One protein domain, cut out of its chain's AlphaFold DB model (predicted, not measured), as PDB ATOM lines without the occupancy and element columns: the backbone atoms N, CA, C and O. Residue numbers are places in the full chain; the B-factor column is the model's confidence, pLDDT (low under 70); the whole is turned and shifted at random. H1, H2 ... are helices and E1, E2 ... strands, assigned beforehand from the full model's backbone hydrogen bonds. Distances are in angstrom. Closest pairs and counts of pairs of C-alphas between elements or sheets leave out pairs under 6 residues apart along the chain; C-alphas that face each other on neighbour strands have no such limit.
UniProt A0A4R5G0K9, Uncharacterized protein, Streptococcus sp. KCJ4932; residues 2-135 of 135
ATOM      1  N   LYS A   2      31.025   9.450  23.740       72.62
ATOM      2  CA  LYS A   2      32.406   8.991  23.502       72.62
ATOM      3  C   LYS A   2      32.775   8.761  22.023       72.62
ATOM      4  O   LYS A   2      33.755   9.313  21.551       72.62
ATOM      5  N   ILE A   3      31.935   8.054  21.260       71.25
ATOM      6  CA  ILE A   3      32.233   7.734  19.851       71.25
ATOM      7  C   ILE A   3      32.364   8.971  18.944       71.25
ATOM      8  O   ILE A   3      33.163   8.989  18.020       71.25
ATOM      9  N   ARG A   4      31.641  10.057  19.249       76.00
ATOM     10  CA  ARG A   4      31.669  11.293  18.450       76.00
ATOM     11  C   ARG A   4      32.976  12.063  18.625       76.00
ATOM     12  O   ARG A   4      33.478  12.644  17.665       76.00
ATOM     13  N   GLU A   5      33.505  12.070  19.846       79.19
ATOM     14  CA  GLU A   5      34.827  12.621  20.158       79.19
ATOM     15  C   GLU A   5      35.922  11.745  19.543       79.19
ATOM     16  O   GLU A   5      36.855  12.257  18.931       79.19
ATOM     17  N   GLU A   6      35.752  10.424  19.617       82.81
ATOM     18  CA  GLU A   6      36.670   9.453  19.028       82.81
ATOM     19  C   GLU A   6      36.719   9.501  17.492       82.81
ATOM     20  O   GLU A   6      37.769   9.228  16.913       82.81
ATOM     21  N   ILE A   7      35.624   9.868  16.820       84.69
ATOM     22  CA  ILE A   7      35.615  10.079  15.368       84.69
ATOM     23  C   ILE A   7      36.462  11.292  14.994       84.69
ATOM     24  O   ILE A   7      37.244  11.209  14.056       84.69
ATOM     25  N   ARG A   8      36.397  12.400  15.741       85.81
ATOM     26  CA  ARG A   8      37.226  13.587  15.448       85.81
ATOM     27  C   ARG A   8      38.724  13.330  15.623       85.81
ATOM     28  O   ARG A   8      39.534  14.036  15.033       85.81
ATOM     29  N   THR A   9      39.091  12.330  16.418       85.38
ATOM     30  CA  THR A   9      40.480  11.887  16.603       85.38
ATOM     31  C   THR A   9      40.836  10.657  15.763       85.38
ATOM     32  O   THR A   9      41.946  10.143  15.876       85.38
ATOM     33  N   SER A  10      39.915  10.175  14.924       83.31
ATOM     34  CA  SER A  10      40.140   9.025  14.051       83.31
ATOM     35  C   SER A  10      41.003   9.371  12.840       83.31
ATOM     36  O   SER A  10      41.022  10.517  12.382       83.31
ATOM     37  N   LYS A  11      41.643   8.345  12.262       83.75
ATOM     38  CA  LYS A  11      42.400   8.482  11.017       83.75
ATOM     39  C   LYS A  11      41.522   9.020   9.888       83.75
ATOM     40  O   LYS A  11      41.920   9.959   9.215       83.75
ATOM     41  N   GLY A  12      40.319   8.472   9.704       85.44
ATOM     42  CA  GLY A  12      39.447   8.897   8.610       85.44
ATOM     43  C   GLY A  12      39.033  10.366   8.693       85.44
ATOM     44  O   GLY A  12      38.994  11.043   7.671       85.44
ATOM     45  N   TYR A  13      38.792  10.891   9.898       89.44
ATOM     46  CA  TYR A  13      38.542  12.323  10.076       89.44
ATOM     47  C   TYR A  13      39.784  13.160   9.776       89.44
ATOM     48  O   TYR A  13      39.680  14.138   9.047       89.44
ATOM     49  N   GLN A  14      40.952  12.768  10.289       90.00
ATOM     50  CA  GLN A  14      42.205  13.491  10.043       90.00
ATOM     51  C   GLN A  14      42.548  13.549   8.553       90.00
ATOM     52  O   GLN A  14      42.754  14.644   8.043       90.00
ATOM     53  N   VAL A  15      42.503  12.411   7.850       89.62
ATOM     54  CA  VAL A  15      42.741  12.342   6.398       89.62
ATOM     55  C   VAL A  15      41.749  13.231   5.654       89.62
ATOM     56  O   VAL A  15      42.139  14.009   4.797       89.62
ATOM     57  N   LEU A  16      40.461  13.169   5.990       91.94
ATOM     58  CA  LEU A  16      39.449  13.957   5.291       91.94
ATOM     59  C   LEU A  16      39.654  15.469   5.488       91.94
ATOM     60  O   LEU A  16      39.511  16.217   4.525       91.94
ATOM     61  N   ILE A  17      40.017  15.918   6.695       94.00
ATOM     62  CA  ILE A  17      40.361  17.328   6.946       94.00
ATOM     63  C   ILE A  17      41.635  17.724   6.198       94.00
ATOM     64  O   ILE A  17      41.635  18.750   5.530       94.00
ATOM     65  N   GLU A  18      42.686  16.903   6.245       93.69
ATOM     66  CA  GLU A  18      43.948  17.163   5.539       93.69
ATOM     67  C   GLU A  18      43.749  17.285   4.024       93.69
ATOM     68  O   GLU A  18      44.302  18.189   3.398       93.69
ATOM     69  N   MET A  19      42.907  16.435   3.435       94.69
ATOM     70  CA  MET A  19      42.573  16.507   2.012       94.69
ATOM     71  C   MET A  19      41.745  17.748   1.678       94.69
ATOM     72  O   MET A  19      42.001  18.404   0.669       94.69
ATOM     73  N   LEU A  20      40.766  18.109   2.513       95.56
ATOM     74  CA  LEU A  20      40.013  19.350   2.319       95.56
ATOM     75  C   LEU A  20      40.936  20.572   2.394       95.56
ATOM     76  O   LEU A  20      40.901  21.407   1.492       95.56
ATOM     77  N   ASP A  21      41.801  20.633   3.407       96.31
ATOM     78  CA  ASP A  21      42.767  21.716   3.590       96.31
ATOM     79  C   ASP A  21      43.768  21.789   2.430       96.31
ATOM     80  O   ASP A  21      44.055  22.874   1.924       96.31
ATOM     81  N   SER A  22      44.271  20.649   1.953       95.88
ATOM     82  CA  SER A  22      45.256  20.609   0.864       95.88
ATOM     83  C   SER A  22      44.670  21.052  -0.477       95.88
ATOM     84  O   SER A  22      45.336  21.746  -1.245       95.88
ATOM     85  N   TYR A  23      43.418  20.689  -0.764       96.00
ATOM     86  CA  TYR A  23      42.796  20.953  -2.066       96.00
ATOM     87  C   TYR A  23      42.025  22.268  -2.132       96.00
ATOM     88  O   TYR A  23      41.945  22.882  -3.199       96.00
ATOM     89  N   PHE A  24      41.438  22.699  -1.021       95.44
ATOM     90  CA  PHE A  24      40.561  23.869  -0.967       95.44
ATOM     91  C   PHE A  24      41.112  24.976  -0.062       95.44
ATOM     92  O   PHE A  24      40.481  26.024   0.078       95.44
ATOM     93  N   GLY A  25      42.294  24.783   0.535       92.62
ATOM     94  CA  GLY A  25      42.772  25.660   1.597       92.62
ATOM     95  C   GLY A  25      41.780  25.653   2.758       92.62
ATOM     96  O   GLY A  25      41.050  24.696   2.958       92.62
ATOM     97  N   GLN A  26      41.678  26.766   3.479       88.25
ATOM     98  CA  GLN A  26      40.631  26.957   4.492       88.25
ATOM     99  C   GLN A  26      39.385  27.659   3.925       88.25
ATOM    100  O   GLN A  26      38.599  28.237   4.674       88.25
ATOM    101  N   ASP A  27      39.204  27.634   2.600       92.88
ATOM    102  CA  ASP A  27      38.073  28.264   1.913       92.88
ATOM    103  C   ASP A  27      36.895  27.287   1.773       92.88
ATOM    104  O   ASP A  27      36.404  26.975   0.686       92.88
ATOM    105  N   TYR A  28      36.477  26.735   2.913       96.19
ATOM    106  CA  TYR A  28      35.303  25.881   3.048       96.19
ATOM    107  C   TYR A  28      34.752  25.947   4.479       96.19
ATOM    108  O   TYR A  28      35.444  26.316   5.426       96.19
ATOM    109  N   ILE A  29      33.483  25.576   4.658       96.19
ATOM    110  CA  ILE A  29      32.820  25.556   5.968       96.19
ATOM    111  C   ILE A  29      32.211  24.178   6.210       96.19
ATOM    112  O   ILE A  29      31.293  23.758   5.505       96.19
ATOM    113  N   ILE A  30      32.657  23.495   7.266       94.81
ATOM    114  CA  ILE A  30      31.985  22.292   7.775       94.81
ATOM    115  C   ILE A  30      30.788  22.734   8.619       94.81
ATOM    116  O   ILE A  30      30.947  23.227   9.735       94.81
ATOM    117  N   ARG A  31      29.569  22.537   8.109       93.19
ATOM    118  CA  ARG A  31      28.336  22.937   8.811       93.19
ATOM    119  C   ARG A  31      27.902  21.955   9.878       93.19
ATOM    120  O   ARG A  31      27.373  22.345  10.917       93.19
ATOM    121  N   LYS A  32      28.025  20.669   9.574       91.81
ATOM    122  CA  LYS A  32      27.462  19.601  10.391       91.81
ATOM    123  C   LYS A  32      28.250  18.322  10.187       91.81
ATOM    124  O   LYS A  32      28.633  18.008   9.067       91.81
ATOM    125  N   ILE A  33      28.395  17.571  11.272       91.19
ATOM    126  CA  ILE A  33      28.779  16.163  11.235       91.19
ATOM    127  C   ILE A  33      27.521  15.335  11.488       91.19
ATOM    128  O   ILE A  33      26.790  15.593  12.450       91.19
ATOM    129  N   THR A  34      27.262  14.365  10.624       90.19
ATOM    130  CA  THR A  34      26.245  13.331  10.815       90.19
ATOM    131  C   THR A  34      26.956  12.005  11.008       90.19
ATOM    132  O   THR A  34      27.879  11.692  10.265       90.19
ATOM    133  N   TYR A  35      26.536  11.255  12.015       87.12
ATOM    134  CA  TYR A  35      27.103   9.960  12.367       87.12
ATOM    135  C   TYR A  35      26.173   8.862  11.862       87.12
ATOM    136  O   TYR A  35      24.957   9.082  11.809       87.12
ATOM    137  N   ASP A  36      26.724   7.715  11.474       79.94
ATOM    138  CA  ASP A  36      25.892   6.536  11.271       79.94
ATOM    139  C   ASP A  36      25.510   5.953  12.635       79.94
ATOM    140  O   ASP A  36      26.316   5.332  13.321       79.94
ATOM    141  N   ASP A  37      24.275   6.218  13.056       71.38
ATOM    142  CA  ASP A  37      23.751   5.760  14.342       71.38
ATOM    143  C   ASP A  37      23.094   4.360  14.236       71.38
ATOM    144  O   ASP A  37      22.532   3.878  15.222       71.38
ATOM    145  N   LEU A  38      23.127   3.701  13.062       75.19
ATOM    146  CA  LEU A  38      22.574   2.347  12.885       75.19
ATOM    147  C   LEU A  38      23.430   1.276  13.572       75.19
ATOM    148  O   LEU A  38      22.885   0.300  14.085       75.19
ATOM    149  N   ASP A  39      24.747   1.477  13.608       74.25
ATOM    150  CA  ASP A  39      25.688   0.632  14.339       74.25
ATOM    151  C   ASP A  39      26.439   1.486  15.376       74.25
ATOM    152  O   ASP A  39      27.271   2.317  15.010       74.25
ATOM    153  N   PRO A  40      26.204   1.279  16.686       71.25
ATOM    154  CA  PRO A  40      26.844   2.061  17.742       71.25
ATOM    155  C   PRO A  40      28.357   1.821  17.862       71.25
ATOM    156  O   PRO A  40      29.008   2.476  18.678       71.25
ATOM    157  N   THR A  41      28.909   0.868  17.111       75.25
ATOM    158  CA  THR A  41      30.346   0.596  17.011       75.25
ATOM    159  C   THR A  41      30.981   1.180  15.750       75.25
ATOM    160  O   THR A  41      32.214   1.213  15.670       75.25
ATOM    161  N   SER A  42      30.159   1.670  14.815       77.88
ATOM    162  CA  SER A  42      30.607   2.271  13.565       77.88
ATOM    163  C   SER A  42      31.233   3.639  13.795       77.88
ATOM    164  O   SER A  42      30.811   4.438  14.635       77.88
ATOM    165  N   PHE A  43      32.282   3.890  13.025       83.50
ATOM    166  CA  PHE A  43      32.963   5.170  12.946       83.50
ATOM    167  C   PHE A  43      32.637   5.882  11.634       83.50
ATOM    168  O   PHE A  43      33.300   6.858  11.295       83.50
ATOM    169  N   ASP A  44      31.603   5.436  10.922       87.25
ATOM    170  CA  ASP A  44      31.115   6.097   9.726       87.25
ATOM    171  C   ASP A  44      30.511   7.457  10.077       87.25
ATOM    172  O   ASP A  44      29.728   7.637  11.020       87.25
ATOM    173  N   PHE A  45      30.891   8.455   9.291       90.25
ATOM    174  CA  PHE A  45      30.408   9.814   9.456       90.25
ATOM    175  C   PHE A  45      30.384  10.540   8.122       90.25
ATOM    176  O   PHE A  45      31.105  10.211   7.183       90.25
ATOM    177  N   ARG A  46      29.575  11.592   8.051       92.75
ATOM    178  CA  ARG A  46      29.515  12.516   6.920       92.75
ATOM    179  C   ARG A  46      29.605  13.943   7.418       92.75
ATOM    180  O   ARG A  46      28.912  14.330   8.359       92.75
ATOM    181  N   LEU A  47      30.445  14.728   6.766       94.06
ATOM    182  CA  LEU A  47      30.506  16.171   6.896       94.06
ATOM    183  C   LEU A  47      29.630  16.792   5.811       94.06
ATOM    184  O   LEU A  47      29.809  16.498   4.633       94.06
ATOM    185  N   SER A  48      28.716  17.675   6.207       95.38
ATOM    186  CA  SER A  48      28.092  18.615   5.276       95.38
ATOM    187  C   SER A  48      29.037  19.802   5.128       95.38
ATOM    188  O   SER A  48      29.180  20.593   6.066       95.38
ATOM    189  N   VAL A  49      29.673  19.906   3.968       96.81
ATOM    190  CA  VAL A  49      30.701  20.896   3.648       96.81
ATOM    191  C   VAL A  49      30.181  21.865   2.596       96.81
ATOM    192  O   VAL A  49      29.596  21.468   1.585       96.81
ATOM    193  N   ASP A  50      30.417  23.146   2.833       96.75
ATOM    194  CA  ASP A  50      30.166  24.193   1.858       96.75
ATOM    195  C   ASP A  50      31.471  24.747   1.328       96.75
ATOM    196  O   ASP A  50      32.342  25.135   2.102       96.75
ATOM    197  N   PHE A  51      31.538  24.868   0.013       96.50
ATOM    198  CA  PHE A  51      32.579  25.587  -0.702       96.50
ATOM    199  C   PHE A  51      31.974  26.856  -1.323       96.50
ATOM    200  O   PHE A  51      30.766  26.872  -1.593       96.50
ATOM    201  N   PRO A  52      32.775  27.894  -1.625       95.25
ATOM    202  CA  PRO A  52      32.296  29.154  -2.198       95.25
ATOM    203  C   PRO A  52      31.370  28.994  -3.406       95.25
ATOM    204  O   PRO A  52      30.336  29.655  -3.489       95.25
ATOM    205  N   LYS A  53      31.714  28.086  -4.330       94.88
ATOM    206  CA  LYS A  53      30.907  27.811  -5.531       94.88
ATOM    207  C   LYS A  53      29.917  26.657  -5.371       94.88
ATOM    208  O   LYS A  53      29.056  26.459  -6.225       94.88
ATOM    209  N   LEU A  54      30.054  25.849  -4.320       94.19
ATOM    210  CA  LEU A  54      29.382  24.557  -4.218       94.19
ATOM    211  C   LEU A  54      28.939  24.272  -2.783       94.19
ATOM    212  O   LEU A  54      29.689  23.779  -1.947       94.19
ATOM    213  N   TRP A  55      27.674  24.579  -2.519       94.06
ATOM    214  CA  TRP A  55      27.072  24.498  -1.192       94.06
ATOM    215  C   TRP A  55      26.375  23.162  -0.929       94.06
ATOM    216  O   TRP A  55      25.460  22.807  -1.685       94.06
ATOM    217  N   GLY A  56      26.694  22.517   0.198       93.19
ATOM    218  CA  GLY A  56      25.986  21.349   0.719       93.19
ATOM    219  C   GLY A  56      26.500  19.997   0.222       93.19
ATOM    220  O   GLY A  56      25.677  19.104   0.010       93.19
ATOM    221  N   VAL A  57      27.810  19.868   0.015       95.94
ATOM    222  CA  VAL A  57      28.501  18.617  -0.344       95.94
ATOM    223  C   VAL A  57      28.573  17.702   0.873       95.94
ATOM    224  O   VAL A  57      28.931  18.151   1.956       95.94
ATOM    225  N   ASP A  58      28.273  16.419   0.694       95.12
ATOM    226  CA  ASP A  58      28.539  15.410   1.716       95.12
ATOM    227  C   ASP A  58      29.905  14.776   1.434       95.12
ATOM    228  O   ASP A  58      30.083  14.107   0.419       95.12
ATOM    229  N   VAL A  59      30.859  14.978   2.342       93.38
ATOM    230  CA  VAL A  59      32.171  14.314   2.330       93.38
ATOM    231  C   VAL A  59      32.244  13.463   3.582       93.38
ATOM    232  O   VAL A  59      32.051  13.973   4.684       93.38
ATOM    233  N   GLY A  60      32.476  12.167   3.459       91.69
ATOM    234  CA  GLY A  60      32.399  11.291   4.619       91.69
ATOM    235  C   GLY A  60      33.187  10.018   4.473       91.69
ATOM    236  O   GLY A  60      33.699   9.707   3.405       91.69
ATOM    237  N   VAL A  61      33.239   9.281   5.569       89.38
ATOM    238  CA  VAL A  61      33.768   7.930   5.608       89.38
ATOM    239  C   VAL A  61      32.605   6.954   5.714       89.38
ATOM    240  O   VAL A  61      31.676   7.177   6.494       89.38
ATOM    241  N   ALA A  62      32.683   5.885   4.928       86.56
ATOM    242  CA  ALA A  62      31.810   4.728   5.025       86.56
ATOM    243  C   ALA A  62      32.620   3.428   5.164       86.56
ATOM    244  O   ALA A  62      33.797   3.372   4.793       86.56
ATOM    245  N   ASN A  63      31.948   2.379   5.641       81.06
ATOM    246  CA  ASN A  63      32.496   1.036   5.821       81.06
ATOM    247  C   ASN A  63      33.742   1.004   6.719       81.06
ATOM    248  O   ASN A  63      34.639   0.189   6.525       81.06
ATOM    249  N   SER A  64      33.792   1.862   7.740       73.44
ATOM    250  CA  SER A  64      34.892   1.924   8.707       73.44
ATOM    251  C   SER A  64      35.103   0.625   9.485       73.44
ATOM    252  O   SER A  64      36.170   0.422  10.066       73.44
ATOM    253  N   GLY A  65      34.065  -0.213   9.569       71.94
ATOM    254  CA  GLY A  65      34.011  -1.319  10.514       71.94
ATOM    255  C   GLY A  65      34.060  -0.822  11.968       71.94
ATOM    256  O   GLY A  65      33.818   0.364  12.231       71.94
ATOM    257  N   PRO A  66      34.365  -1.712  12.929       70.38
ATOM    258  CA  PRO A  66      34.465  -1.348  14.335       70.38
ATOM    259  C   PRO A  66      35.664  -0.427  14.609       70.38
ATOM    260  O   PRO A  66      36.705  -0.494  13.953       70.38
ATOM    261  N   SER A  67      35.542   0.378  15.665       64.69
ATOM    262  CA  SER A  67      36.507   1.397  16.120       64.69
ATOM    263  C   SER A  67      37.997   1.023  16.078       64.69
ATOM    264  O   SER A  67      38.849   1.875  15.829       64.69
ATOM    265  N   GLN A  68      38.320  -0.244  16.344       62.59
ATOM    266  CA  GLN A  68      39.686  -0.761  16.419       62.59
ATOM    267  C   GLN A  68      40.344  -0.851  15.038       62.59
ATOM    268  O   GLN A  68      41.524  -0.537  14.911       62.59
ATOM    269  N   MET A  69      39.577  -1.220  14.009       59.91
ATOM    270  CA  MET A  69      40.051  -1.292  12.624       59.91
ATOM    271  C   MET A  69      40.231   0.105  12.027       59.91
ATOM    272  O   MET A  69      41.117   0.339  11.215       59.91
ATOM    273  N   PHE A  70      39.455   1.079  12.496       64.88
ATOM    274  CA  PHE A  70      39.441   2.424  11.933       64.88
ATOM    275  C   PHE A  70      40.638   3.318  12.315       64.88
ATOM    276  O   PHE A  70      40.718   4.482  11.909       64.88
ATOM    277  N   ARG A  71      41.576   2.806  13.122       55.91
ATOM    278  CA  ARG A  71      42.750   3.566  13.578       55.91
ATOM    279  C   ARG A  71      44.063   3.176  12.896       55.91
ATOM    280  O   ARG A  71      44.946   4.018  12.936       55.91
ATOM    281  N   ILE A  72      44.166   2.008  12.241       53.47
ATOM    282  CA  ILE A  72      45.250   1.538  11.338       53.47
ATOM    283  C   ILE A  72      44.801   0.181  10.740       53.47
ATOM    284  O   ILE A  72      44.439  -0.705  11.514       53.47
ATOM    285  N   GLY A  73      44.864  -0.012   9.412       52.94
ATOM    286  CA  GLY A  73      44.566  -1.304   8.762       52.94
ATOM    287  C   GLY A  73      43.075  -1.611   8.569       52.94
ATOM    288  O   GLY A  73      42.690  -2.778   8.619       52.94
ATOM    289  N   GLY A  74      42.236  -0.581   8.433       61.78
ATOM    290  CA  GLY A  74      40.780  -0.709   8.330       61.78
ATOM    291  C   GLY A  74      40.252  -0.549   6.907       61.78
ATOM    292  O   GLY A  74      40.823   0.180   6.103       61.78
ATOM    293  N   ASP A  75      39.096  -1.155   6.631       69.56
ATOM    294  CA  ASP A  75      38.485  -1.220   5.291       69.56
ATOM    295  C   ASP A  75      37.654   0.024   4.909       69.56
ATOM    296  O   ASP A  75      36.902   0.016   3.929       69.56
ATOM    297  N   GLY A  76      37.770   1.103   5.689       79.19
ATOM    298  CA  GLY A  76      37.014   2.332   5.475       79.19
ATOM    299  C   GLY A  76      37.443   3.075   4.213       79.19
ATOM    300  O   GLY A  76      38.624   3.104   3.849       79.19
ATOM    301  N   PHE A  77      36.488   3.748   3.574       85.19
ATOM    302  CA  PHE A  77      36.751   4.593   2.412       85.19
ATOM    303  C   PHE A  77      36.088   5.963   2.516       85.19
ATOM    304  O   PHE A  77      35.066   6.134   3.182       85.19
ATOM    305  N   ILE A  78      36.662   6.940   1.814       88.25
ATOM    306  CA  ILE A  78      36.121   8.289   1.667       88.25
ATOM    307  C   ILE A  78      35.141   8.323   0.497       88.25
ATOM    308  O   ILE A  78      35.477   7.923  -0.618       88.25
ATOM    309  N   GLY A  79      33.942   8.844   0.742       89.12
ATOM    310  CA  GLY A  79      32.940   9.144  -0.273       89.12
ATOM    311  C   GLY A  79      32.654  10.642  -0.366       89.12
ATOM    312  O   GLY A  79      32.583  11.332   0.653       89.12
ATOM    313  N   ILE A  80      32.445  11.128  -1.592       92.88
ATOM    314  CA  ILE A  80      32.002  12.497  -1.888       92.88
ATOM    315  C   ILE A  80      30.705  12.429  -2.695       92.88
ATOM    316  O   ILE A  80      30.655  11.847  -3.782       92.88
ATOM    317  N   ALA A  81      29.656  13.052  -2.170       93.56
ATOM    318  CA  ALA A  81      28.386  13.233  -2.852       93.56
ATOM    319  C   ALA A  81      28.070  14.722  -2.986       93.56
ATOM    320  O   ALA A  81      28.102  15.488  -2.022       93.56
ATOM    321  N   VAL A  82      27.753  15.133  -4.207       95.12
ATOM    322  CA  VAL A  82      27.644  16.541  -4.584       95.12
ATOM    323  C   VAL A  82      26.193  16.886  -4.918       95.12
ATOM    324  O   VAL A  82      25.502  16.081  -5.551       95.12
ATOM    325  N   PRO A  83      25.705  18.082  -4.536       95.06
ATOM    326  CA  PRO A  83      24.409  18.566  -4.974       95.06
ATOM    327  C   PRO A  83      24.266  18.568  -6.495       95.06
ATOM    328  O   PRO A  83      25.071  19.164  -7.209       95.06
ATOM    329  N   LYS A  84      23.201  17.940  -6.989       93.25
ATOM    330  CA  LYS A  84      22.920  17.826  -8.420       93.25
ATOM    331  C   LYS A  84      21.415  17.803  -8.645       93.25
ATOM    332  O   LYS A  84      20.686  17.063  -7.982       93.25
ATOM    333  N   GLU A  85      20.949  18.620  -9.584       87.94
ATOM    334  CA  GLU A  85      19.553  18.592 -10.013       87.94
ATOM    335  C   GLU A  85      19.203  17.213 -10.589       87.94
ATOM    336  O   GLU A  85      19.979  16.634 -11.347       87.94
ATOM    337  N   GLY A  86      18.064  16.657 -10.171       86.75
ATOM    338  CA  GLY A  86      17.673  15.288 -10.526       86.75
ATOM    339  C   GLY A  86      18.454  14.180  -9.805       86.75
ATOM    340  O   GLY A  86      18.191  13.011 -10.065       86.75
ATOM    341  N   GLY A  87      19.368  14.517  -8.885       88.75
ATOM    342  CA  GLY A  87      20.135  13.539  -8.111       88.75
ATOM    343  C   GLY A  87      19.252  12.593  -7.288       88.75
ATOM    344  O   GLY A  87      18.213  12.982  -6.733       88.75
ATOM    345  N   ASN A  88      19.670  11.332  -7.201       86.31
ATOM    346  CA  ASN A  88      18.858  10.280  -6.592       86.31
ATOM    347  C   ASN A  88      18.913  10.272  -5.060       86.31
ATOM    348  O   ASN A  88      17.942   9.866  -4.417       86.31
ATOM    349  N   ALA A  89      20.012  10.739  -4.464       86.19
ATOM    350  CA  ALA A  89      20.211  10.730  -3.020       86.19
ATOM    351  C   ALA A  89      19.805  12.064  -2.385       86.19
ATOM    352  O   ALA A  89      19.975  13.131  -2.976       86.19
ATOM    353  N   LYS A  90      19.297  12.017  -1.149       91.38
ATOM    354  CA  LYS A  90      19.145  13.209  -0.309       91.38
ATOM    355  C   LYS A  90      20.403  13.367   0.540       91.38
ATOM    356  O   LYS A  90      20.710  12.484   1.335       91.38
ATOM    357  N   LEU A  91      21.115  14.473   0.355       92.38
ATOM    358  CA  LEU A  91      22.323  14.804   1.106       92.38
ATOM    359  C   LEU A  91      21.980  15.305   2.511       92.38
ATOM    360  O   LEU A  91      20.847  15.722   2.783       92.38
ATOM    361  N   THR A  92      22.977  15.335   3.392       90.12
ATOM    362  CA  THR A  92      22.859  15.846   4.765       90.12
ATOM    363  C   THR A  92      22.450  17.321   4.794       90.12
ATOM    364  O   THR A  92      21.724  17.741   5.697       90.12
ATOM    365  N   SER A  93      22.842  18.090   3.777       86.12
ATOM    366  CA  SER A  93      22.400  19.475   3.555       86.12
ATOM    367  C   SER A  93      20.901  19.614   3.233       86.12
ATOM    368  O   SER A  93      20.365  20.719   3.221       86.12
ATOM    369  N   GLY A  94      20.206  18.505   2.957       88.56
ATOM    370  CA  GLY A  94      18.799  18.455   2.555       88.56
ATOM    371  C   GLY A  94      18.570  18.541   1.044       88.56
ATOM    372  O   GLY A  94      17.458  18.259   0.591       88.56
ATOM    373  N   LYS A  95      19.604  18.879   0.261       90.25
ATOM    374  CA  LYS A  95      19.554  18.904  -1.207       90.25
ATOM    375  C   LYS A  95      19.506  17.499  -1.804       90.25
ATOM    376  O   LYS A  95      19.908  16.523  -1.173       90.25
ATOM    377  N   ARG A  96      19.054  17.412  -3.056       94.25
ATOM    378  CA  ARG A  96      19.315  16.233  -3.889       94.25
ATOM    379  C   ARG A  96      20.761  16.258  -4.373       94.25
ATOM    380  O   ARG A  96      21.292  17.327  -4.676       94.25
ATOM    381  N   GLY A  97      21.377  15.091  -4.442       93.56
ATOM    382  CA  GLY A  97      22.754  14.930  -4.870       93.56
ATOM    383  C   GLY A  97      23.037  13.545  -5.416       93.56
ATOM    384  O   GLY A  97      22.177  12.661  -5.425       93.56
ATOM    385  N   GLU A  98      24.255  13.386  -5.905       94.19
ATOM    386  CA  GLU A  98      24.739  12.157  -6.518       94.19
ATOM    387  C   GLU A  98      26.225  11.968  -6.174       94.19
ATOM    388  O   GLU A  98      26.933  12.939  -5.891       94.19
ATOM    389  N   GLY A  99      26.688  10.718  -6.156       91.94
ATOM    390  CA  GLY A  99      28.101  10.395  -5.953       91.94
ATOM    391  C   GLY A  99      28.977  10.926  -7.088       91.94
ATOM    392  O   GLY A  99      28.538  11.016  -8.241       91.94
ATOM    393  N   LEU A 100      30.218  11.280  -6.759       91.56
ATOM    394  CA  LEU A 100      31.181  11.819  -7.721       91.56
ATOM    395  C   LEU A 100      31.432  10.868  -8.907       91.56
ATOM    396  O   LEU A 100      31.536  11.323 -10.043       91.56
ATOM    397  N   ASP A 101      31.452   9.557  -8.659       90.56
ATOM    398  CA  ASP A 101      31.598   8.504  -9.671       90.56
ATOM    399  C   ASP A 101      30.532   8.602 -10.767       90.56
ATOM    400  O   ASP A 101      30.841   8.586 -11.957       90.56
ATOM    401  N   LYS A 102      29.271   8.778 -10.375       91.81
ATOM    402  CA  LYS A 102      28.147   8.903 -11.305       91.81
ATOM    403  C   LYS A 102      28.128  10.252 -12.006       91.81
ATOM    404  O   LYS A 102      27.768  10.310 -13.177       91.81
ATOM    405  N   ILE A 103      28.501  11.323 -11.304       92.12
ATOM    406  CA  ILE A 103      28.579  12.668 -11.889       92.12
ATOM    407  C   ILE A 103      29.635  12.708 -12.993       92.12
ATOM    408  O   ILE A 103      29.392  13.294 -14.047       92.12
ATOM    409  N   LEU A 104      30.786  12.081 -12.757       93.00
ATOM    410  CA  LEU A 104      31.900  12.051 -13.700       93.00
ATOM    411  C   LEU A 104      31.821  10.892 -14.703       93.00
ATOM    412  O   LEU A 104      32.584  10.875 -15.664       93.00
ATOM    413  N   GLY A 105      30.912   9.934 -14.501       92.69
ATOM    414  CA  GLY A 105      30.840   8.719 -15.311       92.69
ATOM    415  C   GLY A 105      32.074   7.821 -15.161       92.69
ATOM    416  O   GLY A 105      32.378   7.049 -16.068       92.69
ATOM    417  N   ASP A 106      32.790   7.922 -14.038       91.00
ATOM    418  CA  ASP A 106      34.027   7.190 -13.776       91.00
ATOM    419  C   ASP A 106      33.793   6.113 -12.711       91.00
ATOM    420  O   ASP A 106      33.827   6.357 -11.503       91.00
ATOM    421  N   SER A 107      33.590   4.876 -13.169       87.31
ATOM    422  CA  SER A 107      33.378   3.727 -12.286       87.31
ATOM    423  C   SER A 107      34.580   3.403 -11.399       87.31
ATOM    424  O   SER A 107      34.415   2.680 -10.418       87.31
ATOM    425  N   SER A 108      35.778   3.910 -11.713       85.88
ATOM    426  CA  SER A 108      36.951   3.722 -10.855       85.88
ATOM    427  C   SER A 108      36.845   4.488  -9.532       85.88
ATOM    428  O   SER A 108      37.577   4.175  -8.599       85.88
ATOM    429  N   LEU A 109      35.899   5.428  -9.426       85.62
ATOM    430  CA  LEU A 109      35.582   6.192  -8.216       85.62
ATOM    431  C   LEU A 109      34.421   5.569  -7.404       85.62
ATOM    432  O   LEU A 109      34.083   6.053  -6.325       85.62
ATOM    433  N   ARG A 110      33.779   4.501  -7.902       79.56
ATOM    434  CA  ARG A 110      32.516   3.958  -7.355       79.56
ATOM    435  C   ARG A 110      32.598   3.482  -5.903       79.56
ATOM    436  O   ARG A 110      31.599   3.522  -5.192       79.56
ATOM    437  N   TRP A 111      33.763   3.011  -5.475       70.12
ATOM    438  CA  TRP A 111      33.973   2.458  -4.134       70.12
ATOM    439  C   TRP A 111      34.596   3.460  -3.157       70.12
ATOM    440  O   TRP A 111      35.022   3.067  -2.078       70.12
ATOM    441  N   GLY A 112      34.645   4.746  -3.529       74.62
ATOM    442  CA  GLY A 112      35.372   5.756  -2.767       74.62
ATOM    443  C   GLY A 112      36.883   5.508  -2.750       74.62
ATOM    444  O   GLY A 112      37.394   4.625  -3.443       74.62
ATOM    445  N   ALA A 113      37.603   6.302  -1.961       79.62
ATOM    446  CA  ALA A 113      39.041   6.140  -1.766       79.62
ATOM    447  C   ALA A 113      39.357   5.434  -0.448       79.62
ATOM    448  O   ALA A 113      38.984   5.925   0.616       79.62
ATOM    449  N   GLY A 114      40.060   4.302  -0.506       84.38
ATOM    450  CA  GLY A 114      40.473   3.569   0.691       84.38
ATOM    451  C   GLY A 114      41.419   4.397   1.562       84.38
ATOM    452  O   GLY A 114      42.416   4.916   1.066       84.38
ATOM    453  N   LEU A 115      41.135   4.485   2.862       80.06
ATOM    454  CA  LEU A 115      41.853   5.361   3.801       80.06
ATOM    455  C   LEU A 115      43.342   5.039   3.981       80.06
ATOM    456  O   LEU A 115      44.119   5.896   4.404       80.06
ATOM    457  N   ASP A 116      43.740   3.801   3.703       80.56
ATOM    458  CA  ASP A 116      45.131   3.354   3.796       80.56
ATOM    459  C   ASP A 116      45.914   3.550   2.488       80.56
ATOM    460  O   ASP A 116      47.133   3.384   2.476       80.56
ATOM    461  N   ASN A 117      45.247   3.944   1.399       82.06
ATOM    462  CA  ASN A 117      45.872   4.169   0.102       82.06
ATOM    463  C   ASN A 117      45.846   5.661  -0.251       82.06
ATOM    464  O   ASN A 117      44.880   6.152  -0.837       82.06
ATOM    465  N   VAL A 118      46.935   6.359   0.085       80.81
ATOM    466  CA  VAL A 118      47.101   7.800  -0.174       80.81
ATOM    467  C   VAL A 118      46.903   8.133  -1.654       80.81
ATOM    468  O   VAL A 118      46.132   9.031  -1.959       80.81
ATOM    469  N   GLU A 119      47.471   7.352  -2.580       84.25
ATOM    470  CA  GLU A 119      47.306   7.589  -4.026       84.25
ATOM    471  C   GLU A 119      45.835   7.507  -4.469       84.25
ATOM    472  O   GLU A 119      45.389   8.253  -5.340       84.25
ATOM    473  N   SER A 120      45.058   6.601  -3.867       85.56
ATOM    474  CA  SER A 120      43.618   6.485  -4.123       85.56
ATOM    475  C   SER A 120      42.853   7.698  -3.590       85.56
ATOM    476  O   SER A 120      41.948   8.201  -4.259       85.56
ATOM    477  N   VAL A 121      43.235   8.183  -2.406       88.94
ATOM    478  CA  VAL A 121      42.654   9.372  -1.770       88.94
ATOM    479  C   VAL A 121      42.956  10.627  -2.588       88.94
ATOM    480  O   VAL A 121      42.015  11.335  -2.951       88.94
ATOM    481  N   ASP A 122      44.211  10.838  -2.986       92.06
ATOM    482  CA  ASP A 122      44.627  11.935  -3.866       92.06
ATOM    483  C   ASP A 122      43.872  11.897  -5.190       92.06
ATOM    484  O   ASP A 122      43.207  12.865  -5.549       92.06
ATOM    485  N   LYS A 123      43.837  10.745  -5.872       91.38
ATOM    486  CA  LYS A 123      43.086  10.589  -7.130       91.38
ATOM    487  C   LYS A 123      41.614  10.991  -6.981       91.38
ATOM    488  O   LYS A 123      41.023  11.573  -7.896       91.38
ATOM    489  N   TYR A 124      40.992  10.644  -5.858       91.88
ATOM    490  CA  TYR A 124      39.581  10.928  -5.614       91.88
ATOM    491  C   TYR A 124      39.332  12.421  -5.364       91.88
ATOM    492  O   TYR A 124      38.381  12.990  -5.911       91.88
ATOM    493  N   PHE A 125      40.212  13.082  -4.609       94.94
ATOM    494  CA  PHE A 125      40.145  14.527  -4.387       94.94
ATOM    495  C   PHE A 125      40.592  15.345  -5.605       94.94
ATOM    496  O   PHE A 125      39.984  16.379  -5.866       94.94
ATOM    497  N   ASP A 126      41.530  14.860  -6.419       95.62
ATOM    498  CA  ASP A 126      41.873  15.425  -7.731       95.62
ATOM    499  C   ASP A 126      40.641  15.476  -8.637       95.62
ATOM    500  O   ASP A 126      40.325  16.513  -9.231       95.62
ATOM    501  N   ALA A 127      39.902  14.365  -8.720       95.62
ATOM    502  CA  ALA A 127      38.671  14.292  -9.496       95.62
ATOM    503  C   ALA A 127      37.616  15.275  -8.966       95.62
ATOM    504  O   ALA A 127      36.971  15.980  -9.752       95.62
ATOM    505  N   PHE A 128      37.469  15.373  -7.642       95.88
ATOM    506  CA  PHE A 128      36.532  16.309  -7.025       95.88
ATOM    507  C   PHE A 128      36.930  17.769  -7.257       95.88
ATOM    508  O   PHE A 128      36.090  18.580  -7.645       95.88
ATOM    509  N   LYS A 129      38.206  18.111  -7.079       96.62
ATOM    510  CA  LYS A 129      38.726  19.462  -7.293       96.62
ATOM    511  C   LYS A 129      38.587  19.883  -8.744       96.62
ATOM    512  O   LYS A 129      38.100  20.976  -9.013       96.62
ATOM    513  N   LYS A 130      38.913  18.992  -9.682       96.38
ATOM    514  CA  LYS A 130      38.694  19.231 -11.111       96.38
ATOM    515  C   LYS A 130      37.220  19.479 -11.410       96.38
ATOM    516  O   LYS A 130      36.911  20.392 -12.169       96.38
ATOM    517  N   TYR A 131      36.308  18.699 -10.832       95.62
ATOM    518  CA  TYR A 131      34.875  18.964 -10.958       95.62
ATOM    519  C   TYR A 131      34.516  20.355 -10.417       95.62
ATOM    520  O   TYR A 131      33.891  21.135 -11.130       95.62
ATOM    521  N   TYR A 132      34.954  20.681  -9.199       96.50
ATOM    522  CA  TYR A 132      34.679  21.954  -8.532       96.50
ATOM    523  C   TYR A 132      35.203  23.171  -9.305       96.50
ATOM    524  O   TYR A 132      34.515  24.185  -9.405       96.50
ATOM    525  N   ASP A 133      36.401  23.082  -9.878       95.56
ATOM    526  CA  ASP A 133      37.008  24.186 -10.629       95.56
ATOM    527  C   ASP A 133      36.263  24.502 -11.925       95.56
ATOM    528  O   ASP A 133      36.291  25.648 -12.374       95.56
ATOM    529  N   ASN A 134      35.574  23.507 -12.489       94.81
ATOM    530  CA  ASN A 134      34.753  23.641 -13.691       94.81
ATOM    531  C   ASN A 134      33.288  24.024 -13.403       94.81
ATOM    532  O   ASN A 134      32.482  24.048 -14.335       94.81
ATOM    533  N   LEU A 135      32.942  24.310 -12.141       92.94
ATOM    534  CA  LEU A 135      31.688  24.974 -11.761       92.94
ATOM    535  C   LEU A 135      31.790  26.491 -11.931       92.94
ATOM    536  O   LEU A 135      30.790  27.062 -12.416       92.94
TER     537      LEU A 135
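This is residues 2 to 135 of the 135 residues of an uncharacterized protein of Streptococcus sp. KCJ4932 (UniProt A0A4R5G0K9). Look for a strongly twisted wall of five antiparallel strands, E1 to E5, with two long helices, H2 and H4, side by side over one face. Short H1 sits by E1 and E2, and short H3 follows E5 directly. The 134 printed residues hold, in order, H1 H2 E1 E2 E3 E4 E5 H3 H4; the sheet's order is E1 E2 E3 E4 E5, a meander, each strand the antiparallel neighbour of the one before. The class is mixed, helices and strands, and the whole is compact: radius of gyration of the C-alphas 13.9 A, spans 39 by 30 by 28 A.

Find C-alpha 2 at (32.406, 8.991, 23.502), where H1 begins, residues 2 to 8. H2, residues 11 to 24, runs 19.6 A. Next come E1, residues 29 to 35, E2, 45 to 51, E3, 54 to 62, which is 22.0 A long, E4, 77 to 83, and E5, 96 to 99. H3 is residues 100 to 104; H4, 118 to 133, runs 21.9 A to C-alpha 133 at (37.008, 24.186, -10.629).

Across the hairpins find N 31 and O 48 at 2.8 A, N 47 and O 59 at 2.7 A, N 60 and O 79 at 2.9 A, and N 82 and O 98 at 2.9 A. H2 lies over E3, height over the sheet 9.0 A; H4 lies over E4, on the same face, at 9.2 A. They touch through residues 19 to 24 and 122 to 129 alone, closest C-alphas Tyr 23 and Lys 129, 6.8 A, at a steep tilt of 39 degrees, the same way. H1 is on the sheet, its closest C-alphas to E1 being Arg 4 and Tyr 35, 7.7 A. H3 is close but not clearly touching H4, closest C-alphas Leu 100 and Phe 128, 7.0 A. Every O i to N i+4 pair is within hydrogen-bond range in H2, H3 and H4; in H1, 2 of 3.

The C-alphas farthest apart, Lys 2 and Asn 134, are 40.0 A apart. The printed part has no cut; the links E3 to E4, E4 to E5 and H3 to H4 are long. Residues 67 to 75 have pLDDT under 70.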